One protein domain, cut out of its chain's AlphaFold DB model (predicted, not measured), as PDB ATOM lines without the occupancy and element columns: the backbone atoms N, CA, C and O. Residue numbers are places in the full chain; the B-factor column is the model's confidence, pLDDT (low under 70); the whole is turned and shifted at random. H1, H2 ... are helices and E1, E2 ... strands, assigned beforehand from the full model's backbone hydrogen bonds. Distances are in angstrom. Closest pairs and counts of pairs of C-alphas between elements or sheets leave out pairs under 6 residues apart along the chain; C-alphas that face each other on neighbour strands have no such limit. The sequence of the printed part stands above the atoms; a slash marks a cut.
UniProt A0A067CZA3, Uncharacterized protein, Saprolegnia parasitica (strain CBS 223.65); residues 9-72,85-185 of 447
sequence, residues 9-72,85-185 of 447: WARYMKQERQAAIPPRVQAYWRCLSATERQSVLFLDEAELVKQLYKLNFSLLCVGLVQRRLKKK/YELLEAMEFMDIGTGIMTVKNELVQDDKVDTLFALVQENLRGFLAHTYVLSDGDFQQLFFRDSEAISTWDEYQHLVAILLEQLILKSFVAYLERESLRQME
ATOM      1  N   TRP A   9     156.639 421.075 383.445       81.06
ATOM      2  CA  TRP A   9     157.412 422.308 383.279       81.06
ATOM      3  C   TRP A   9     158.697 422.129 382.487       81.06
ATOM      4  O   TRP A   9     159.041 422.977 381.676       81.06
ATOM      5  N   ALA A  10     159.395 421.006 382.656       80.31
ATOM      6  CA  ALA A  10     160.558 420.702 381.834       80.31
ATOM      7  C   ALA A  10     160.174 420.493 380.363       80.31
ATOM      8  O   ALA A  10     161.017 420.683 379.496       80.31
ATOM      9  N   ARG A  11     158.932 420.091 380.063       80.69
ATOM     10  CA  ARG A  11     158.418 420.049 378.685       80.69
ATOM     11  C   ARG A  11     158.018 421.439 378.204       80.69
ATOM     12  O   ARG A  11     158.433 421.816 377.117       80.69
ATOM     13  N   TYR A  12     157.294 422.196 379.026       84.56
ATOM     14  CA  TYR A  12     156.877 423.569 378.730       84.56
ATOM     15  C   TYR A  12     158.075 424.487 378.446       84.56
ATOM     16  O   TYR A  12     158.146 425.127 377.406       84.56
ATOM     17  N   MET A  13     159.090 424.466 379.313       81.50
ATOM     18  CA  MET A  13     160.302 425.283 379.185       81.50
ATOM     19  C   MET A  13     161.244 424.843 378.057       81.50
ATOM     20  O   MET A  13     162.151 425.588 377.701       81.50
ATOM     21  N   LYS A  14     161.059 423.642 377.495       83.50
ATOM     22  CA  LYS A  14     161.803 423.180 376.311       83.50
ATOM     23  C   LYS A  14     161.197 423.665 375.000       83.50
ATOM     24  O   LYS A  14     161.783 423.420 373.949       83.50
ATOM     25  N   GLN A  15     160.020 424.280 375.045       86.00
ATOM     26  CA  GLN A  15     159.382 424.796 373.849       86.00
ATOM     27  C   GLN A  15     160.135 426.003 373.324       86.00
ATOM     28  O   GLN A  15     160.700 426.794 374.080       86.00
ATOM     29  N   GLU A  16     160.141 426.121 372.003       86.88
ATOM     30  CA  GLU A  16     160.773 427.233 371.323       86.88
ATOM     31  C   GLU A  16     160.074 428.542 371.704       86.88
ATOM     32  O   GLU A  16     158.851 428.672 371.586       86.88
ATOM     33  N   ARG A  17     160.866 429.507 372.175       89.50
ATOM     34  CA  ARG A  17     160.420 430.852 372.538       89.50
ATOM     35  C   ARG A  17     161.035 431.858 371.579       89.50
ATOM     36  O   ARG A  17     162.214 431.767 371.244       89.50
ATOM     37  N   GLN A  18     160.236 432.824 371.156       87.06
ATOM     38  CA  GLN A  18     160.671 433.958 370.357       87.06
ATOM     39  C   GLN A  18     160.873 435.171 371.256       87.06
ATOM     40  O   GLN A  18     160.200 435.334 372.273       87.06
ATOM     41  N   ALA A  19     161.800 436.044 370.864       85.69
ATOM     42  CA  ALA A  19     162.065 437.269 371.607       85.69
ATOM     43  C   ALA A  19     160.839 438.189 371.658       85.69
ATOM     44  O   ALA A  19     160.681 438.885 372.650       85.69
ATOM     45  N   ALA A  20     159.995 438.168 370.619       88.25
ATOM     46  CA  ALA A  20     158.780 438.964 370.488       88.25
ATOM     47  C   ALA A  20     157.534 438.077 370.351       88.25
ATOM     48  O   ALA A  20     157.629 436.892 370.030       88.25
ATOM     49  N   ILE A  21     156.363 438.672 370.577       88.94
ATOM     50  CA  ILE A  21     155.070 437.990 370.451       88.94
ATOM     51  C   ILE A  21     154.814 437.609 368.983       88.94
ATOM     52  O   ILE A  21     155.008 438.446 368.094       88.94
ATOM     53  N   PRO A  22     154.330 436.383 368.699       91.06
ATOM     54  CA  PRO A  22     153.989 435.966 367.349       91.06
ATOM     55  C   PRO A  22     153.004 436.938 366.672       91.06
ATOM     56  O   PRO A  22     151.924 437.194 367.219       91.06
ATOM     57  N   PRO A  23     153.287 437.421 365.444       91.25
ATOM     58  CA  PRO A  23     152.455 438.423 364.771       91.25
ATOM     59  C   PRO A  23     150.989 438.013 364.610       91.25
ATOM     60  O   PRO A  23     150.098 438.853 364.664       91.25
ATOM     61  N   ARG A  24     150.720 436.710 364.443       91.81
ATOM     62  CA  ARG A  24     149.354 436.174 364.323       91.81
ATOM     63  C   ARG A  24     148.558 436.302 365.621       91.81
ATOM     64  O   ARG A  24     147.382 436.644 365.562       91.81
ATOM     65  N   VAL A  25     149.202 436.066 366.767       93.06
ATOM     66  CA  VAL A  25     148.590 436.245 368.093       93.06
ATOM     67  C   VAL A  25     148.297 437.726 368.311       93.06
ATOM     68  O   VAL A  25     147.183 438.087 368.676       93.06
ATOM     69  N   GLN A  26     149.268 438.591 368.001       92.19
ATOM     70  CA  GLN A  26     149.112 440.038 368.137       92.19
ATOM     71  C   GLN A  26     147.993 440.585 367.236       92.19
ATOM     72  O   GLN A  26     147.189 441.402 367.679       92.19
ATOM     73  N   ALA A  27     147.912 440.126 365.984       93.94
ATOM     74  CA  ALA A  27     146.860 440.516 365.047       93.94
ATOM     75  C   ALA A  27     145.472 440.074 365.529       93.94
ATOM     76  O   ALA A  27     144.560 440.892 365.558       93.94
ATOM     77  N   TYR A  28     145.332 438.818 365.967       94.94
ATOM     78  CA  TYR A  28     144.094 438.320 366.568       94.94
ATOM     79  C   TYR A  28     143.659 439.180 367.757       94.94
ATOM     80  O   TYR A  28     142.518 439.627 367.815       94.94
ATOM     81  N   TRP A  29     144.584 439.468 368.672       94.62
ATOM     82  CA  TRP A  29     144.275 440.205 369.892       94.62
ATOM     83  C   TRP A  29     143.826 441.646 369.632       94.62
ATOM     84  O   TRP A  29     142.949 442.164 370.324       94.62
ATOM     85  N   ARG A  30     144.390 442.289 368.603       94.06
ATOM     86  CA  ARG A  30     143.958 443.620 368.155       94.06
ATOM     87  C   ARG A  30     142.554 443.618 367.549       94.06
ATOM     88  O   ARG A  30     141.875 444.631 367.649       94.06
ATOM     89  N   CYS A  31     142.110 442.508 366.960       94.69
ATOM     90  CA  CYS A  31     140.750 442.385 366.428       94.69
ATOM     91  C   CYS A  31     139.684 442.223 367.519       94.69
ATOM     92  O   CYS A  31     138.511 442.460 367.242       94.69
ATOM     93  N   LEU A  32     140.068 441.816 368.732       95.62
ATOM     94  CA  LEU A  32     139.148 441.728 369.864       95.62
ATOM     95  C   LEU A  32     138.780 443.126 370.363       95.62
ATOM     96  O   LEU A  32     139.640 443.998 370.446       95.62
ATOM     97  N   SER A  33     137.529 443.319 370.759       95.12
ATOM     98  CA  SER A  33     137.087 444.497 371.511       95.12
ATOM     99  C   SER A  33     137.687 444.523 372.923       95.12
ATOM    100  O   SER A  33     138.054 443.484 373.476       95.12
ATOM    101  N   ALA A  34     137.721 445.695 373.565       93.19
ATOM    102  CA  ALA A  34     138.170 445.816 374.958       93.19
ATOM    103  C   ALA A  34     137.401 444.879 375.912       93.19
ATOM    104  O   ALA A  34     137.993 444.277 376.805       93.19
ATOM    105  N   THR A  35     136.099 444.686 375.683       93.56
ATOM    106  CA  THR A  35     135.261 443.756 376.457       93.56
ATOM    107  C   THR A  35     135.651 442.294 376.260       93.56
ATOM    108  O   THR A  35     135.648 441.530 377.221       93.56
ATOM    109  N   GLU A  36     136.013 441.897 375.039       94.69
ATOM    110  CA  GLU A  36     136.483 440.536 374.754       94.69
ATOM    111  C   GLU A  36     137.886 440.298 375.316       94.69
ATOM    112  O   GLU A  36     138.166 439.229 375.846       94.69
ATOM    113  N   ARG A  37     138.772 441.296 375.270       95.06
ATOM    114  CA  ARG A  37     140.086 441.187 375.921       95.06
ATOM    115  C   ARG A  37     139.935 441.045 377.431       95.06
ATOM    116  O   ARG A  37     140.572 440.174 378.020       95.06
ATOM    117  N   GLN A  38     139.059 441.844 378.042       93.19
ATOM    118  CA  GLN A  38     138.773 441.744 379.472       93.19
ATOM    119  C   GLN A  38     138.220 440.365 379.834       93.19
ATOM    120  O   GLN A  38     138.627 439.807 380.845       93.19
ATOM    121  N   SER A  39     137.340 439.785 379.010       93.00
ATOM    122  CA  SER A  39     136.789 438.455 379.286       93.00
ATOM    123  C   SER A  39     137.815 437.331 379.145       93.00
ATOM    124  O   SER A  39     137.722 436.349 379.872       93.00
ATOM    125  N   VAL A  40     138.815 437.462 378.267       94.38
ATOM    126  CA  VAL A  40     139.912 436.482 378.198       94.38
ATOM    127  C   VAL A  40     140.857 436.602 379.394       94.38
ATOM    128  O   VAL A  40     141.368 435.597 379.879       94.38
ATOM    129  N   LEU A  41     141.119 437.824 379.858       93.31
ATOM    130  CA  LEU A  41     142.008 438.077 380.996       93.31
ATOM    131  C   LEU A  41     141.310 437.949 382.357       93.31
ATOM    132  O   LEU A  41     141.929 438.164 383.400       93.31
ATOM    133  N   PHE A  42     140.031 437.592 382.339       90.75
ATOM    134  CA  PHE A  42     139.246 437.295 383.517       90.75
ATOM    135  C   PHE A  42     139.546 435.873 383.993       90.75
ATOM    136  O   PHE A  42     139.340 434.908 383.259       90.75
ATOM    137  N   LEU A  43     140.016 435.747 385.234       89.06
ATOM    138  CA  LEU A  43     140.294 434.464 385.866       89.06
ATOM    139  C   LEU A  43     139.283 434.202 386.985       89.06
ATOM    140  O   LEU A  43     139.283 434.902 388.001       89.06
ATOM    141  N   ASP A  44     138.460 433.168 386.804       87.25
ATOM    142  CA  ASP A  44     137.459 432.683 387.768       87.25
ATOM    143  C   ASP A  44     137.871 431.378 388.474       87.25
ATOM    144  O   ASP A  44     137.104 430.775 389.230       87.25
ATOM    145  N   GLU A  45     139.111 430.940 388.265       88.69
ATOM    146  CA  GLU A  45     139.666 429.749 388.895       88.69
ATOM    147  C   GLU A  45     140.057 430.040 390.351       88.69
ATOM    148  O   GLU A  45     141.195 430.404 390.664       88.69
ATOM    149  N   ALA A  46     139.103 429.840 391.265       86.12
ATOM    150  CA  ALA A  46     139.233 430.206 392.675       86.12
ATOM    151  C   ALA A  46     140.516 429.691 393.358       86.12
ATOM    152  O   ALA A  46     141.115 430.406 394.163       86.12
ATOM    153  N   GLU A  47     140.973 428.474 393.044       87.81
ATOM    154  CA  GLU A  47     142.203 427.926 393.632       87.81
ATOM    155  C   GLU A  47     143.468 428.642 393.128       87.81
ATOM    156  O   GLU A  47     144.359 428.935 393.931       87.81
ATOM    157  N   LEU A  48     143.536 429.002 391.838       89.00
ATOM    158  CA  LEU A  48     144.653 429.783 391.291       89.00
ATOM    159  C   LEU A  48     144.694 431.181 391.904       89.00
ATOM    160  O   LEU A  48     145.744 431.617 392.383       89.00
ATOM    161  N   VAL A  49     143.548 431.864 391.953       88.25
ATOM    162  CA  VAL A  49     143.460 433.225 392.501       88.25
ATOM    163  C   VAL A  49     143.795 433.241 393.987       88.25
ATOM    164  O   VAL A  49     144.559 434.090 394.450       88.25
ATOM    165  N   LYS A  50     143.304 432.259 394.745       88.06
ATOM    166  CA  LYS A  50     143.650 432.096 396.158       88.06
ATOM    167  C   LYS A  50     145.146 431.875 396.352       88.06
ATOM    168  O   LYS A  50     145.705 432.392 397.321       88.06
ATOM    169  N   GLN A  51     145.801 431.126 395.468       89.44
ATOM    170  CA  GLN A  51     147.242 430.924 395.552       89.44
ATOM    171  C   GLN A  51     148.027 432.192 395.218       89.44
ATOM    172  O   GLN A  51     148.926 432.550 395.977       89.44
ATOM    173  N   LEU A  52     147.660 432.903 394.149       89.44
ATOM    174  CA  LEU A  52     148.233 434.208 393.806       89.44
ATOM    175  C   LEU A  52     148.112 435.191 394.974       89.44
ATOM    176  O   LEU A  52     149.088 435.824 395.370       89.44
ATOM    177  N   TYR A  53     146.933 435.256 395.592       87.31
ATOM    178  CA  TYR A  53     146.689 436.114 396.744       87.31
ATOM    179  C   TYR A  53     147.546 435.730 397.959       87.31
ATOM    180  O   TYR A  53     148.171 436.594 398.579       87.31
ATOM    181  N   LYS A  54     147.620 434.434 398.300       88.31
ATOM    182  CA  LYS A  54     148.486 433.939 399.384       88.31
ATOM    183  C   LYS A  54     149.950 434.294 399.139       88.31
ATOM    184  O   LYS A  54     150.620 434.749 400.065       88.31
ATOM    185  N   LEU A  55     150.428 434.093 397.911       86.50
ATOM    186  CA  LEU A  55     151.801 434.393 397.528       86.50
ATOM    187  C   LEU A  55     152.077 435.895 397.645       86.50
ATOM    188  O   LEU A  55     153.015 436.277 398.343       86.50
ATOM    189  N   ASN A  56     151.208 436.738 397.085       85.50
ATOM    190  CA  ASN A  56     151.291 438.194 397.200       85.50
ATOM    191  C   ASN A  56     151.360 438.643 398.670       85.50
ATOM    192  O   ASN A  56     152.272 439.364 399.071       85.50
ATOM    193  N   PHE A  57     150.455 438.140 399.517       84.69
ATOM    194  CA  PHE A  57     150.460 438.451 400.946       84.69
ATOM    195  C   PHE A  57     151.751 437.992 401.639       84.69
ATOM    196  O   PHE A  57     152.335 438.738 402.426       84.69
ATOM    197  N   SER A  58     152.236 436.787 401.326       82.69
ATOM    198  CA  SER A  58     153.480 436.264 401.896       82.69
ATOM    199  C   SER A  58     154.690 437.129 401.524       82.69
ATOM    200  O   SER A  58     155.479 437.481 402.403       82.69
ATOM    201  N   LEU A  59     154.789 437.560 400.262       83.69
ATOM    202  CA  LEU A  59     155.863 438.421 399.772       83.69
ATOM    203  C   LEU A  59     155.770 439.833 400.358       83.69
ATOM    204  O   LEU A  59     156.800 440.403 400.722       83.69
ATOM    205  N   LEU A  60     154.561 440.372 400.555       82.12
ATOM    206  CA  LEU A  60     154.354 441.627 401.290       82.12
ATOM    207  C   LEU A  60     154.859 441.516 402.728       82.12
ATOM    208  O   LEU A  60     155.606 442.382 403.188       82.12
ATOM    209  N   CYS A  61     154.508 440.447 403.444       78.69
ATOM    210  CA  CYS A  61     154.987 440.225 404.806       78.69
ATOM    211  C   CYS A  61     156.514 440.101 404.859       78.69
ATOM    212  O   CYS A  61     157.151 440.744 405.698       78.69
ATOM    213  N   VAL A  62     157.115 439.331 403.947       78.69
ATOM    214  CA  VAL A  62     158.575 439.200 403.837       78.69
ATOM    215  C   VAL A  62     159.215 440.554 403.538       78.69
ATOM    216  O   VAL A  62     160.161 440.939 404.223       78.69
ATOM    217  N   GLY A  63     158.674 441.319 402.588       75.44
ATOM    218  CA  GLY A  63     159.144 442.658 402.235       75.44
ATOM    219  C   GLY A  63     159.080 443.633 403.411       75.44
ATOM    220  O   GLY A  63     160.051 444.339 403.687       75.44
ATOM    221  N   LEU A  64     157.988 443.624 404.180       73.81
ATOM    222  CA  LEU A  64     157.840 444.439 405.389       73.81
ATOM    223  C   LEU A  64     158.836 444.042 406.486       73.81
ATOM    224  O   LEU A  64     159.430 444.921 407.118       73.81
ATOM    225  N   VAL A  65     159.062 442.744 406.703       72.06
ATOM    226  CA  VAL A  65     160.054 442.241 407.667       72.06
ATOM    227  C   VAL A  65     161.467 442.619 407.229       72.06
ATOM    228  O   VAL A  65     162.227 443.169 408.025       72.06
ATOM    229  N   GLN A  66     161.813 442.420 405.958       72.94
ATOM    230  CA  GLN A  66     163.100 442.836 405.405       72.94
ATOM    231  C   GLN A  66     163.290 444.347 405.507       72.94
ATOM    232  O   GLN A  66     164.373 444.786 405.877       72.94
ATOM    233  N   ARG A  67     162.250 445.150 405.255       67.69
ATOM    234  CA  ARG A  67     162.284 446.608 405.413       67.69
ATOM    235  C   ARG A  67     162.443 447.011 406.876       67.69
ATOM    236  O   ARG A  67     163.210 447.920 407.148       67.69
ATOM    237  N   ARG A  68     161.820 446.328 407.841       64.75
ATOM    238  CA  ARG A  68     162.063 446.554 409.284       64.75
ATOM    239  C   ARG A  68     163.494 446.196 409.691       64.75
ATOM    240  O   ARG A  68     164.125 446.959 410.419       64.75
ATOM    241  N   LEU A  69     164.019 445.075 409.198       65.44
ATOM    242  CA  LEU A  69     165.389 444.626 409.469       65.44
ATOM    243  C   LEU A  69     166.439 445.519 408.784       65.44
ATOM    244  O   LEU A  69     167.475 445.807 409.381       65.44
ATOM    245  N   LYS A  70     166.162 445.999 407.564       63.75
ATOM    246  CA  LYS A  70     167.015 446.917 406.793       63.75
ATOM    247  C   LYS A  70     166.876 448.369 407.235       63.75
ATOM    248  O   LYS A  70     167.878 449.059 407.210       63.75
ATOM    249  N   LYS A  71     165.722 448.839 407.724       58.09
ATOM    250  CA  LYS A  71     165.561 450.184 408.318       58.09
ATOM    251  C   LYS A  71     166.461 450.373 409.543       58.09
ATOM    252  O   LYS A  71     166.926 451.470 409.787       58.09
ATOM    253  N   LYS A  72     166.823 449.285 410.231       55.44
ATOM    254  CA  LYS A  72     167.860 449.284 411.275       55.44
ATOM    255  C   LYS A  72     169.295 449.486 410.739       55.44
ATOM    256  O   LYS A  72     170.197 449.737 411.526       55.44
ATOM    257  N   TYR A  85     156.754 447.447 390.287       82.56
ATOM    258  CA  TYR A  85     156.256 446.147 389.858       82.56
ATOM    259  C   TYR A  85     155.014 446.329 388.979       82.56
ATOM    260  O   TYR A  85     153.928 445.857 389.313       82.56
ATOM    261  N   GLU A  86     155.188 446.982 387.828       84.31
ATOM    262  CA  GLU A  86     154.095 447.473 386.969       84.31
ATOM    263  C   GLU A  86     153.104 446.380 386.538       84.31
ATOM    264  O   GLU A  86     151.892 446.581 386.609       84.31
ATOM    265  N   LEU A  87     153.589 445.186 386.169       86.12
ATOM    266  CA  LEU A  87     152.717 444.061 385.808       86.12
ATOM    267  C   LEU A  87     151.842 443.586 386.980       86.12
ATOM    268  O   LEU A  87     150.698 443.191 386.776       86.12
ATOM    269  N   LEU A  88     152.355 443.625 388.210       85.31
ATOM    270  CA  LEU A  88     151.573 443.256 389.394       85.31
ATOM    271  C   LEU A  88     150.589 444.357 389.774       85.31
ATOM    272  O   LEU A  88     149.470 444.058 390.173       85.31
ATOM    273  N   GLU A  89     150.975 445.621 389.612       85.25
ATOM    274  CA  GLU A  89     150.080 446.765 389.800       85.25
ATOM    275  C   GLU A  89     148.956 446.800 388.761       85.25
ATOM    276  O   GLU A  89     147.896 447.369 389.021       85.25
ATOM    277  N   ALA A  90     149.175 446.203 387.590       86.88
ATOM    278  CA  ALA A  90     148.166 445.999 386.562       86.88
ATOM    279  C   ALA A  90     147.130 444.921 386.921       86.88
ATOM    280  O   ALA A  90     146.058 444.907 386.313       86.88
ATOM    281  N   MET A  91     147.429 444.027 387.872       88.81
ATOM    282  CA  MET A  91     146.502 442.986 388.325       88.81
ATOM    283  C   MET A  91     145.551 443.526 389.392       88.81
ATOM    284  O   MET A  91     145.968 444.137 390.375       88.81
ATOM    285  N   GLU A  92     144.265 443.231 389.239       85.56
ATOM    286  CA  GLU A  92     143.217 443.590 390.188       85.56
ATOM    287  C   GLU A  92     142.553 442.332 390.748       85.56
ATOM    288  O   GLU A  92     141.962 441.527 390.026       85.56
ATOM    289  N   PHE A  93     142.623 442.178 392.070       82.31
ATOM    290  CA  PHE A  93     141.852 441.179 392.805       82.31
ATOM    291  C   PHE A  93     140.498 441.796 393.144       82.31
ATOM    292  O   PHE A  93     140.403 442.616 394.057       82.31
ATOM    293  N   MET A  94     139.463 441.444 392.384       77.62
ATOM    294  CA  MET A  94     138.145 442.060 392.547       77.62
ATOM    295  C   MET A  94     137.437 441.588 393.815       77.62
ATOM    296  O   MET A  94     136.810 442.388 394.506       77.62
ATOM    297  N   ASP A  95     137.538 440.299 394.131       67.69
ATOM    298  CA  ASP A  95     136.926 439.740 395.327       67.69
ATOM    299  C   ASP A  95     137.653 438.458 395.762       67.69
ATOM    300  O   ASP A  95     137.742 437.460 395.042       67.69
ATOM    301  N   ILE A  96     138.193 438.508 396.978       59.94
ATOM    302  CA  ILE A  96     138.948 437.420 397.610       59.94
ATOM    303  C   ILE A  96     138.010 436.258 397.983       59.94
ATOM    304  O   ILE A  96     138.450 435.111 398.046       59.94
ATOM    305  N   GLY A  97     136.725 436.541 398.237       57.66
ATOM    306  CA  GLY A  97     135.725 435.544 398.624       57.66
ATOM    307  C   GLY A  97     135.233 434.692 397.456       57.66
ATOM    308  O   GLY A  97     134.968 433.505 397.641       57.66
ATOM    309  N   THR A  98     135.151 435.276 396.260       62.44
ATOM    310  CA  THR A  98     134.774 434.572 395.023       62.44
ATOM    311  C   THR A  98     135.978 434.055 394.239       62.44
ATOM    312  O   THR A  98     135.816 433.146 393.430       62.44
ATOM    313  N   GLY A  99     137.187 434.556 394.525       73.12
ATOM    314  CA  GLY A  99     138.416 434.097 393.883       73.12
ATOM    315  C   GLY A  99     138.531 434.600 392.450       73.12
ATOM    316  O   GLY A  99     138.867 433.823 391.565       73.12
ATOM    317  N   ILE A 100     138.243 435.887 392.238       82.44
ATOM    318  CA  ILE A 100     138.261 436.526 390.919       82.44
ATOM    319  C   ILE A 100     139.470 437.455 390.795       82.44
ATOM    320  O   ILE A 100     139.695 438.321 391.649       82.44
ATOM    321  N   MET A 101     140.211 437.306 389.697       86.44
ATOM    322  CA  MET A 101     141.303 438.200 389.313       86.44
ATOM    323  C   MET A 101     141.115 438.687 387.878       86.44
ATOM    324  O   MET A 101     140.686 437.931 387.010       86.44
ATOM    325  N   THR A 102     141.459 439.946 387.629       88.31
ATOM    326  CA  THR A 102     141.450 440.531 386.288       88.31
ATOM    327  C   THR A 102     142.622 441.491 386.083       88.31
ATOM    328  O   THR A 102     143.393 441.762 387.003       88.31
ATOM    329  N   VAL A 103     142.755 442.017 384.868       89.56
ATOM    330  CA  VAL A 103     143.655 443.130 384.542       89.56
ATOM    331  C   VAL A 103     142.884 444.449 384.601       89.56
ATOM    332  O   VAL A 103     141.697 444.499 384.267       89.56
ATOM    333  N   LYS A 104     143.567 445.529 384.999       89.06
ATOM    334  CA  LYS A 104     143.047 446.902 384.945       89.06
ATOM    335  C   LYS A 104     142.399 447.207 383.599       89.06
ATOM    336  O   LYS A 104     143.031 447.071 382.549       89.06
ATOM    337  N   ASN A 105     141.181 447.744 383.646       87.44
ATOM    338  CA  ASN A 105     140.408 448.121 382.457       87.44
ATOM    339  C   ASN A 105     141.138 449.105 381.524       87.44
ATOM    340  O   ASN A 105     140.828 449.178 380.337       87.44
ATOM    341  N   GLU A 106     142.092 449.876 382.046       88.44
ATOM    342  CA  GLU A 106     142.903 450.822 381.275       88.44
ATOM    343  C   GLU A 106     143.869 450.111 380.314       88.44
ATOM    344  O   GLU A 106     144.115 450.601 379.218       88.44
ATOM    345  N   LEU A 107     144.384 448.935 380.690       87.88
ATOM    346  CA  LEU A 107     145.379 448.193 379.904       87.88
ATOM    347  C   LEU A 107     144.771 447.322 378.801       87.88
ATOM    348  O   LEU A 107     145.486 446.888 377.902       87.88
ATOM    349  N   VAL A 108     143.460 447.077 378.846       89.00
ATOM    350  CA  VAL A 108     142.739 446.330 377.802       89.00
ATOM    351  C   VAL A 108     142.154 447.226 376.706       89.00
ATOM    352  O   VAL A 108     141.614 446.714 375.720       89.00
ATOM    353  N   GLN A 109     142.281 448.550 376.853       90.62
ATOM    354  CA  GLN A 109     141.876 449.520 375.835       90.62
ATOM    355  C   GLN A 109     142.711 449.379 374.558       90.62
ATOM    356  O   GLN A 109     143.859 448.930 374.584       90.62
ATOM    357  N   ASP A 110     142.131 449.781 373.426       84.06
ATOM    358  CA  ASP A 110     142.741 449.624 372.100       84.06
ATOM    359  C   ASP A 110     144.101 450.323 371.967       84.06
ATOM    360  O   ASP A 110     145.001 449.801 371.310       84.06
ATOM    361  N   ASP A 111     144.291 451.465 372.627       88.19
ATOM    362  CA  ASP A 111     145.535 452.238 372.606       88.19
ATOM    363  C   ASP A 111     146.627 451.682 373.539       88.19
ATOM    364  O   ASP A 111     147.774 452.129 373.474       88.19
ATOM    365  N   LYS A 112     146.292 450.706 374.395       88.56
ATOM    366  CA  LYS A 112     147.179 450.153 375.436       88.56
ATOM    367  C   LYS A 112     147.526 448.677 375.267       88.56
ATOM    368  O   LYS A 112     148.317 448.152 376.050       88.56
ATOM    369  N   VAL A 113     147.035 448.024 374.213       88.25
ATOM    370  CA  VAL A 113     147.355 446.616 373.911       88.25
ATOM    371  C   VAL A 113     148.865 446.376 373.835       88.25
ATOM    372  O   VAL A 113     149.374 445.413 374.407       88.25
ATOM    373  N   ASP A 114     149.593 447.265 373.160       90.50
ATOM    374  CA  ASP A 114     151.044 447.130 373.017       90.50
ATOM    375  C   ASP A 114     151.777 447.355 374.349       90.50
ATOM    376  O   ASP A 114     152.808 446.732 374.588       90.50
ATOM    377  N   THR A 115     151.221 448.170 375.251       91.44
ATOM    378  CA  THR A 115     151.741 448.343 376.614       91.44
ATOM    379  C   THR A 115     151.571 447.068 377.437       91.44
ATOM    380  O   THR A 115     152.528 446.619 378.057       91.44
ATOM    381  N   LEU A 116     150.391 446.437 377.403       91.00
ATOM    382  CA  LEU A 116     150.160 445.156 378.080       91.00
ATOM    383  C   LEU A 116     151.132 444.078 377.580       91.00
ATOM    384  O   LEU A 116     151.727 443.340 378.363       91.00
ATOM    385  N   PHE A 117     151.308 443.999 376.265       91.88
ATOM    386  CA  PHE A 117     152.227 443.056 375.647       91.88
ATOM    387  C   PHE A 117     153.694 443.332 375.975       91.88
ATOM    388  O   PHE A 117     154.429 442.377 376.225       91.88
ATOM    389  N   ALA A 118     154.104 444.598 376.052       91.19
ATOM    390  CA  ALA A 118     155.434 444.962 376.528       91.19
ATOM    391  C   ALA A 118     155.658 444.487 377.972       91.19
ATOM    392  O   ALA A 118     156.633 443.786 378.224       91.19
ATOM    393  N   LEU A 119     154.708 444.743 378.883       91.25
ATOM    394  CA  LEU A 119     154.795 444.309 380.285       91.25
ATOM    395  C   LEU A 119     154.921 442.786 380.431       91.25
ATOM    396  O   LEU A 119     155.706 442.292 381.243       91.25
ATOM    397  N   VAL A 120     154.158 442.025 379.640       91.69
ATOM    398  CA  VAL A 120     154.246 440.557 379.628       91.69
ATOM    399  C   VAL A 120     155.604 440.100 379.089       91.69
ATOM    400  O   VAL A 120     156.224 439.204 379.657       91.69
ATOM    401  N   GLN A 121     156.092 440.717 378.014       90.19
ATOM    402  CA  GLN A 121     157.341 440.332 377.359       90.19
ATOM    403  C   GLN A 121     158.588 440.703 378.177       90.19
ATOM    404  O   GLN A 121     159.540 439.931 378.181       90.19
ATOM    405  N   GLU A 122     158.582 441.826 378.897       89.44
ATOM    406  CA  GLU A 122     159.666 442.223 379.810       89.44
ATOM    407  C   GLU A 122     159.848 441.222 380.955       89.44
ATOM    408  O   GLU A 122     160.969 440.943 381.381       89.44
ATOM    409  N   ASN A 123     158.743 440.625 381.404       89.31
ATOM    410  CA  ASN A 123     158.726 439.653 382.491       89.31
ATOM    411  C   ASN A 123     158.880 438.200 382.028       89.31
ATOM    412  O   ASN A 123     159.065 437.303 382.854       89.31
ATOM    413  N   LEU A 124     158.847 437.937 380.720       87.06
ATOM    414  CA  LEU A 124     159.063 436.611 380.144       87.06
ATOM    415  C   LEU A 124     160.426 436.508 379.469       87.06
ATOM    416  O   LEU A 124     160.915 437.416 378.810       87.06
ATOM    417  N   ARG A 125     161.017 435.312 379.518       81.00
ATOM    418  CA  ARG A 125     162.193 434.975 378.699       81.00
ATOM    419  C   ARG A 125     161.774 434.606 377.270       81.00
ATOM    420  O   ARG A 125     162.124 433.536 376.775       81.00
ATOM    421  N   GLY A 126     160.992 435.480 376.639       82.06
ATOM    422  CA  GLY A 126     160.392 435.286 375.319       82.06
ATOM    423  C   GLY A 126     159.023 434.602 375.355       82.06
ATOM    424  O   GLY A 126     158.715 433.854 376.282       82.06
ATOM    425  N   PHE A 127     158.215 434.856 374.328       89.19
ATOM    426  CA  PHE A 127     156.867 434.306 374.157       89.19
ATOM    427  C   PHE A 127     156.919 433.001 373.352       89.19
ATOM    428  O   PHE A 127     157.787 432.843 372.491       89.19
ATOM    429  N   LEU A 128     156.018 432.049 373.597       89.25
ATOM    430  CA  LEU A 128     156.000 430.785 372.849       89.25
ATOM    431  C   LEU A 128     155.852 430.997 371.331       89.25
ATOM    432  O   LEU A 128     154.945 431.680 370.859       89.25
ATOM    433  N   ALA A 129     156.739 430.365 370.556       85.94
ATOM    434  CA  ALA A 129     156.742 430.438 369.094       85.94
ATOM    435  C   ALA A 129     155.486 429.807 368.474       85.94
ATOM    436  O   ALA A 129     154.967 430.265 367.457       85.94
ATOM    437  N   HIS A 130     155.018 428.733 369.103       83.88
ATOM    438  CA  HIS A 130     153.885 427.935 368.670       83.88
ATOM    439  C   HIS A 130     152.723 428.133 369.639       83.88
ATOM    440  O   HIS A 130     152.926 428.417 370.818       83.88
ATOM    441  N   THR A 131     151.499 427.922 369.161       84.56
ATOM    442  CA  THR A 131     150.275 428.009 369.967       84.56
ATOM    443  C   THR A 131     150.099 426.773 370.847       84.56
ATOM    444  O   THR A 131     149.144 426.012 370.700       84.56
ATOM    445  N   TYR A 132     151.070 426.524 371.720       86.94
ATOM    446  CA  TYR A 132     150.997 425.442 372.683       86.94
ATOM    447  C   TYR A 132     150.225 425.890 373.920       86.94
ATOM    448  O   TYR A 132     150.535 426.911 374.534       86.94
ATOM    449  N   VAL A 133     149.248 425.081 374.307       87.38
ATOM    450  CA  VAL A 133     148.379 425.325 375.452       87.38
ATOM    451  C   VAL A 133     148.453 424.121 376.378       87.38
ATOM    452  O   VAL A 133     148.303 422.978 375.938       87.38
ATOM    453  N   LEU A 134     148.705 424.374 377.661       89.81
ATOM    454  CA  LEU A 134     148.611 423.342 378.688       89.81
ATOM    455  C   LEU A 134     147.141 423.040 378.995       89.81
ATOM    456  O   LEU A 134     146.299 423.939 378.991       89.81
ATOM    457  N   SER A 135     146.846 421.776 379.312       90.81
ATOM    458  CA  SER A 135     145.549 421.433 379.897       90.81
ATOM    459  C   SER A 135     145.383 422.144 381.244       90.81
ATOM    460  O   SER A 135     146.376 422.413 381.922       90.81
ATOM    461  N   ASP A 136     144.147 422.432 381.658       90.50
ATOM    462  CA  ASP A 136     143.893 423.153 382.917       90.50
ATOM    463  C   ASP A 136     144.510 422.430 384.120       90.50
ATOM    464  O   ASP A 136     145.178 423.045 384.946       90.50
ATOM    465  N   GLY A 137     144.383 421.100 384.171       90.25
ATOM    466  CA  GLY A 137     144.976 420.288 385.233       90.25
ATOM    467  C   GLY A 137     146.507 420.311 385.225       90.25
ATOM    468  O   GLY A 137     147.121 420.457 386.283       90.25
ATOM    469  N   ASP A 138     147.127 420.202 384.047       91.19
ATOM    470  CA  ASP A 138     148.586 420.263 383.919       91.19
ATOM    471  C   ASP A 138     149.121 421.648 384.286       91.19
ATOM    472  O   ASP A 138     150.141 421.744 384.968       91.19
ATOM    473  N   PHE A 139     148.429 422.708 383.857       92.31
ATOM    474  CA  PHE A 139     148.774 424.086 384.181       92.31
ATOM    475  C   PHE A 139     148.658 424.342 385.681       92.31
ATOM    476  O   PHE A 139     149.624 424.797 386.281       92.31
ATOM    477  N   GLN A 140     147.535 423.983 386.310       91.44
ATOM    478  CA  GLN A 140     147.320 424.183 387.744       91.44
ATOM    479  C   GLN A 140     148.371 423.462 388.593       91.44
ATOM    480  O   GLN A 140     148.962 424.070 389.482       91.44
ATOM    481  N   GLN A 141     148.669 422.189 388.309       89.62
ATOM    482  CA  GLN A 141     149.689 421.437 389.055       89.62
ATOM    483  C   GLN A 141     151.057 422.123 389.025       89.62
ATOM    484  O   GLN A 141     151.769 422.196 390.026       89.62
ATOM    485  N   LEU A 142     151.427 422.608 387.851       89.00
ATOM    486  CA  LEU A 142     152.697 423.255 387.576       89.00
ATOM    487  C   LEU A 142     152.745 424.674 388.154       89.00
ATOM    488  O   LEU A 142     153.755 425.042 388.749       89.00
ATOM    489  N   PHE A 143     151.638 425.409 388.081       91.62
ATOM    490  CA  PHE A 143     151.473 426.724 388.683       91.62
ATOM    491  C   PHE A 143     151.584 426.657 390.207       91.62
ATOM    492  O   PHE A 143     152.356 427.408 390.799       91.62
ATOM    493  N   PHE A 144     150.877 425.722 390.853       91.56
ATOM    494  CA  PHE A 144     150.957 425.538 392.302       91.56
ATOM    495  C   PHE A 144     152.370 425.166 392.737       91.56
ATOM    496  O   PHE A 144     152.926 425.820 393.616       91.56
ATOM    497  N   ARG A 145     152.986 424.188 392.069       89.38
ATOM    498  CA  ARG A 145     154.353 423.763 392.377       89.38
ATOM    499  C   ARG A 145     155.356 424.918 392.299       89.38
ATOM    500  O   ARG A 145     156.212 425.033 393.167       89.38
ATOM    501  N   ASP A 146     155.267 425.759 391.275       87.19
ATOM    502  CA  ASP A 146     156.208 426.867 391.119       87.19
ATOM    503  C   ASP A 146     155.898 428.006 392.086       87.19
ATOM    504  O   ASP A 146     156.817 428.546 392.690       87.19
ATOM    505  N   SER A 147     154.621 428.290 392.347       88.69
ATOM    506  CA  SER A 147     154.224 429.280 393.352       88.69
ATOM    507  C   SER A 147     154.742 428.966 394.763       88.69
ATOM    508  O   SER A 147     154.998 429.889 395.529       88.69
ATOM    509  N   GLU A 148     154.938 427.686 395.107       87.81
ATOM    510  CA  GLU A 148     155.534 427.267 396.385       87.81
ATOM    511  C   GLU A 148     157.040 427.553 396.472       87.81
ATOM    512  O   GLU A 148     157.573 427.712 397.570       87.81
ATOM    513  N   ALA A 149     157.732 427.609 395.331       86.00
ATOM    514  CA  ALA A 149     159.171 427.847 395.259       86.00
ATOM    515  C   ALA A 149     159.536 429.336 395.130       86.00
ATOM    516  O   ALA A 149     160.698 429.694 395.331       86.00
ATOM    517  N   ILE A 150     158.570 430.198 394.800       89.06
ATOM    518  CA  ILE A 150     158.788 431.635 394.609       89.06
ATOM    519  C   ILE A 150     159.091 432.315 395.939       89.06
ATOM    520  O   ILE A 150     158.373 432.161 396.926       89.06
ATOM    521  N   SER A 151     160.146 433.129 395.944       85.81
ATOM    522  CA  SER A 151     160.572 433.874 397.135       85.81
ATOM    523  C   SER A 151     160.848 435.354 396.872       85.81
ATOM    524  O   SER A 151     161.093 436.116 397.811       85.81
ATOM    525  N   THR A 152     160.784 435.774 395.608       86.69
ATOM    526  CA  THR A 152     161.047 437.147 395.174       86.69
ATOM    527  C   THR A 152     159.891 437.708 394.351       86.69
ATOM    528  O   THR A 152     159.090 436.973 393.773       86.69
ATOM    529  N   TRP A 153     159.804 439.035 394.298       87.38
ATOM    530  CA  TRP A 153     158.796 439.733 393.505       87.38
ATOM    531  C   TRP A 153     159.019 439.585 391.993       87.38
ATOM    532  O   TRP A 153     158.042 439.477 391.259       87.38
ATOM    533  N   ASP A 154     160.272 439.498 391.538       88.62
ATOM    534  CA  ASP A 154     160.611 439.276 390.124       88.62
ATOM    535  C   ASP A 154     160.126 437.902 389.639       88.62
ATOM    536  O   ASP A 154     159.502 437.771 388.588       88.62
ATOM    537  N   GLU A 155     160.354 436.858 390.441       89.31
ATOM    538  CA  GLU A 155     159.835 435.515 390.165       89.31
ATOM    539  C   GLU A 155     158.301 435.486 390.187       89.31
ATOM    540  O   GLU A 155     157.679 434.763 389.408       89.31
ATOM    541  N   TYR A 156     157.681 436.297 391.049       90.19
ATOM    542  CA  TYR A 156     156.232 436.432 391.085       90.19
ATOM    543  C   TYR A 156     155.678 437.120 389.828       90.19
ATOM    544  O   TYR A 156     154.714 436.618 389.249       90.19
ATOM    545  N   GLN A 157     156.316 438.196 389.345       89.81
ATOM    546  CA  GLN A 157     155.964 438.807 388.055       89.81
ATOM    547  C   GLN A 157     156.082 437.798 386.916       89.81
ATOM    548  O   GLN A 157     155.186 437.698 386.080       89.81
ATOM    549  N   HIS A 158     157.158 437.008 386.915       90.69
ATOM    550  CA  HIS A 158     157.376 435.971 385.916       90.69
ATOM    551  C   HIS A 158     156.244 434.932 385.909       90.69
ATOM    552  O   HIS A 158     155.735 434.581 384.845       90.69
ATOM    553  N   LEU A 159     155.802 434.473 387.086       91.62
ATOM    554  CA  LEU A 159     154.682 433.535 387.209       91.62
ATOM    555  C   LEU A 159     153.376 434.124 386.653       91.62
ATOM    556  O   LEU A 159     152.659 433.444 385.916       91.62
ATOM    557  N   VAL A 160     153.076 435.384 386.977       92.00
ATOM    558  CA  VAL A 160     151.895 436.089 386.453       92.00
ATOM    559  C   VAL A 160     151.988 436.254 384.936       92.00
ATOM    560  O   VAL A 160     151.010 436.013 384.232       92.00
ATOM    561  N   ALA A 161     153.163 436.580 384.402       92.81
ATOM    562  CA  ALA A 161     153.358 436.704 382.963       92.81
ATOM    563  C   ALA A 161     153.125 435.369 382.227       92.81
ATOM    564  O   ALA A 161     152.514 435.360 381.159       92.81
ATOM    565  N   ILE A 162     153.527 434.233 382.814       92.19
ATOM    566  CA  ILE A 162     153.240 432.889 382.271       92.19
ATOM    567  C   ILE A 162     151.737 432.591 382.274       92.19
ATOM    568  O   ILE A 162     151.220 432.022 381.312       92.19
ATOM    569  N   LEU A 163     151.026 432.975 383.335       93.19
ATOM    570  CA  LEU A 163     149.571 432.845 383.398       93.19
ATOM    571  C   LEU A 163     148.891 433.645 382.280       93.19
ATOM    572  O   LEU A 163     148.056 433.098 381.561       93.19
ATOM    573  N   LEU A 164     149.283 434.907 382.088       94.25
ATOM    574  CA  LEU A 164     148.739 435.751 381.022       94.25
ATOM    575  C   LEU A 164     149.071 435.190 379.629       94.25
ATOM    576  O   LEU A 164     148.181 435.127 378.782       94.25
ATOM    577  N   GLU A 165     150.303 434.713 379.401       93.94
ATOM    578  CA  GLU A 165     150.695 434.006 378.168       93.94
ATOM    579  C   GLU A 165     149.748 432.830 377.887       93.94
ATOM    580  O   GLU A 165     149.239 432.703 376.771       93.94
ATOM    581  N   GLN A 166     149.450 432.004 378.895       93.44
ATOM    582  CA  GLN A 166     148.537 430.872 378.739       93.44
ATOM    583  C   GLN A 166     147.097 431.299 378.437       93.44
ATOM    584  O   GLN A 166     146.476 430.692 377.567       93.44
ATOM    585  N   LEU A 167     146.564 432.339 379.084       94.44
ATOM    586  CA  LEU A 167     145.210 432.844 378.803       94.44
ATOM    587  C   LEU A 167     145.092 433.395 377.373       94.44
ATOM    588  O   LEU A 167     144.169 433.041 376.632       94.44
ATOM    589  N   ILE A 168     146.074 434.196 376.948       95.00
ATOM    590  CA  ILE A 168     146.144 434.738 375.587       95.00
ATOM    591  C   ILE A 168     146.201 433.591 374.570       95.00
ATOM    592  O   ILE A 168     145.399 433.554 373.634       95.00
ATOM    593  N   LEU A 169     147.094 432.616 374.766       94.88
ATOM    594  CA  LEU A 169     147.238 431.477 373.857       94.88
ATOM    595  C   LEU A 169     145.993 430.587 373.819       94.88
ATOM    596  O   LEU A 169     145.576 430.203 372.728       94.88
ATOM    597  N   LYS A 170     145.365 430.302 374.967       94.56
ATOM    598  CA  LYS A 170     144.107 429.538 375.052       94.56
ATOM    599  C   LYS A 170     143.017 430.167 374.202       94.56
ATOM    600  O   LYS A 170     142.394 429.485 373.391       94.56
ATOM    601  N   SER A 171     142.816 431.473 374.343       95.69
ATOM    602  CA  SER A 171     141.799 432.173 373.560       95.69
ATOM    603  C   SER A 171     142.104 432.160 372.059       95.69
ATOM    604  O   SER A 171     141.196 431.978 371.252       95.69
ATOM    605  N   PHE A 172     143.379 432.295 371.675       96.06
ATOM    606  CA  PHE A 172     143.773 432.274 370.274       96.06
ATOM    607  C   PHE A 172     143.596 430.884 369.661       96.06
ATOM    608  O   PHE A 172     143.102 430.771 368.542       96.06
ATOM    609  N   VAL A 173     143.932 429.820 370.396       95.12
ATOM    610  CA  VAL A 173     143.655 428.442 369.967       95.12
ATOM    611  C   VAL A 173     142.153 428.221 369.814       95.12
ATOM    612  O   VAL A 173     141.730 427.750 368.764       95.12
ATOM    613  N   ALA A 174     141.336 428.654 370.777       94.56
ATOM    614  CA  ALA A 174     139.879 428.552 370.674       94.56
ATOM    615  C   ALA A 174     139.321 429.324 369.460       94.56
ATOM    616  O   ALA A 174     138.382 428.873 368.802       94.56
ATOM    617  N   TYR A 175     139.904 430.479 369.129       95.12
ATOM    618  CA  TYR A 175     139.588 431.204 367.901       95.12
ATOM    619  C   TYR A 175     139.941 430.392 366.646       95.12
ATOM    620  O   TYR A 175     139.098 430.261 365.760       95.12
ATOM    621  N   LEU A 176     141.143 429.808 366.582       94.50
ATOM    622  CA  LEU A 176     141.568 428.974 365.452       94.50
ATOM    623  C   LEU A 176     140.693 427.725 365.293       94.50
ATOM    624  O   LEU A 176     140.358 427.358 364.170       94.50
ATOM    625  N   GLU A 177     140.285 427.097 366.394       94.19
ATOM    626  CA  GLU A 177     139.370 425.954 366.382       94.19
ATOM    627  C   GLU A 177     138.008 426.344 365.803       94.19
ATOM    628  O   GLU A 177     137.522 425.691 364.878       94.19
ATOM    629  N   ARG A 178     137.418 427.454 366.266       94.50
ATOM    630  CA  ARG A 178     136.154 427.969 365.711       94.50
ATOM    631  C   ARG A 178     136.276 428.310 364.232       94.50
ATOM    632  O   ARG A 178     135.368 428.013 363.463       94.50
ATOM    633  N   GLU A 179     137.385 428.921 363.832       92.56
ATOM    634  CA  GLU A 179     137.629 429.261 362.434       92.56
ATOM    635  C   GLU A 179     137.771 428.006 361.564       92.56
ATOM    636  O   GLU A 179     137.188 427.934 360.484       92.56
ATOM    637  N   SER A 180     138.451 426.972 362.066       92.62
ATOM    638  CA  SER A 180     138.568 425.690 361.367       92.62
ATOM    639  C   SER A 180     137.216 424.994 361.179       92.62
ATOM    640  O   SER A 180     136.962 424.432 360.115       92.62
ATOM    641  N   LEU A 181     136.318 425.083 362.169       94.06
ATOM    642  CA  LEU A 181     134.962 424.539 362.072       94.06
ATOM    643  C   LEU A 181     134.139 425.275 361.013       94.06
ATOM    644  O   LEU A 181     133.528 424.624 360.172       94.06
ATOM    645  N   ARG A 182     134.189 426.615 360.978       94.00
ATOM    646  CA  ARG A 182     133.499 427.398 359.938       94.00
ATOM    647  C   ARG A 182     133.998 427.069 358.536       94.00
ATOM    648  O   ARG A 182     133.202 426.962 357.611       94.00
ATOM    649  N   GLN A 183     135.309 426.908 358.371       93.00
ATOM    650  CA  GLN A 183     135.896 426.543 357.080       93.00
ATOM    651  C   GLN A 183     135.472 425.136 356.649       93.00
ATOM    652  O   GLN A 183     135.162 424.920 355.482       93.00
ATOM    653  N   MET A 184     135.395 424.194 357.590       94.12
ATOM    654  CA  MET A 184     134.885 422.849 357.325       94.12
ATOM    655  C   MET A 184     133.406 422.867 356.917       94.12
ATOM    656  O   MET A 184     133.040 422.219 355.942       94.12
ATOM    657  N   GLU A 185     132.569 423.641 357.609       93.69
ATOM    658  CA  GLU A 185     131.156 423.826 357.253       93.69
ATOM    659  C   GLU A 185     130.990 424.460 355.864       93.69
ATOM    660  O   GLU A 185     130.152 424.012 355.082       93.69
TER     661      GLU A 185
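AT A GLANCE: This is residues 9 to 72 and 85 to 185 of the 447 residues of an uncharacterized protein of Saprolegnia parasitica (strain CBS 223.65) (UniProt A0A067CZA3). One long straight helix, H8, runs through a compact body and out of it, with H7 and the first part of H4 side by side with it as a three-helix bundle, while H2 and H6 pack across it. A small two-stranded hairpin, E1 and E2, packs by E2 on the first part of H4, and residues 64 to 72 of H4 and 177 to 185 of H8 stick out at opposite ends to make the long axis. The printed part has 165 residues, with eight named helices and two named strands in the order H1 H2 H3 H4 H5 E1 E2 H6 H7 H8; the sheet, E1 - E2, is antiparallel and the class is mostly helix. The whole is compact by its radius of gyration of the C-alphas, 16.8 A, yet elongated in outline, spanning 68 by 35 by 32 A.

HOW THE PARTS SIT: H1, residues 9 to 12, is close to but not clearly touching H7, residues 136 to 149; their closest C-alphas, those of Trp 9 and Leu 142, are 6.4 A apart. Residues 17 to 18 then pair antiparallel with residues 127 to 128. H2, residues 23 to 31, touches residues 169 to 172 of H8, residues 153 to 185, about perpendicular at 80 degrees, with the closest C-alphas, those of Val 25 and Phe 172, 6.6 A apart. H3, residues 34 to 40, only just touches H8, with 3 pairs of C-alphas within 8 A, the closest being Val 40 and Leu 167 at 6.5 A. H4, residues 46 to 72, touches H7 with residues 48 to 55 alone, the same way at a shallow tilt of 13 degrees; the C-alphas of Leu 55 and Ser 147 come closest, 7.0 A. H4 is close to but not clearly touching H8, where the closest C-alphas, Leu 59 and Trp 153, are 7.0 A apart. H5, residues 86 to 89, touches H8, the closest C-alphas being Leu 88 and Gln 157 at 6.4 A. E1, residues 91 to 95, and E2, residues 100 to 103, form an antiparallel hairpin, with N 92 and O 102 at 2.8 A and N 102 and O 92 at 2.9 A, within hydrogen-bond range. The closest C-alphas of H4 and E2, Val 49 and Met 101, are 6.3 A apart. H6, residues 113 to 123, touches H8 at a steep tilt of 51 degrees, opposite ways, with the C-alphas of Val 120 and Ala 161 closest at 5.2 A. H7 and H8 form a helical hairpin at a shallow tilt of 9 degrees, opposite ways; Ser 147 and Leu 159 have the closest C-alphas, 7.5 A. Every O i to N i+4 pair is within hydrogen-bond range in H2, H3, H6 and H8, with 22 of 23 in H4 and 9 of 10 in H7; H1 and H5 are too short for such a pair.

IN THESE COORDINATES: H1 begins at C-alpha 9 (157.412, 422.308, 383.279). From first to last C-alpha, H2 measures 12.5 A and H4 39.1 A, ending at C-alpha 72 (167.860, 449.284, 411.275). E1 measures 12.3 A, H6 15.9 A, H7 20.2 A and H8 48.3 A. H8 ends at C-alpha 185 (131.156, 423.826, 357.253).

THE WHOLE: The two farthest C-alphas, those of Lys 72 and Glu 185, are 70.1 A apart. Residues 73 to 84 are not printed, and C-alphas 72 and 85 across the cut are 24.6 A apart. Residues 124 to 135 make the long link from H6 to H7. The mean pLDDT of the printed part is 87.2; residues 67 to 72 and 95 to 98 are under 70.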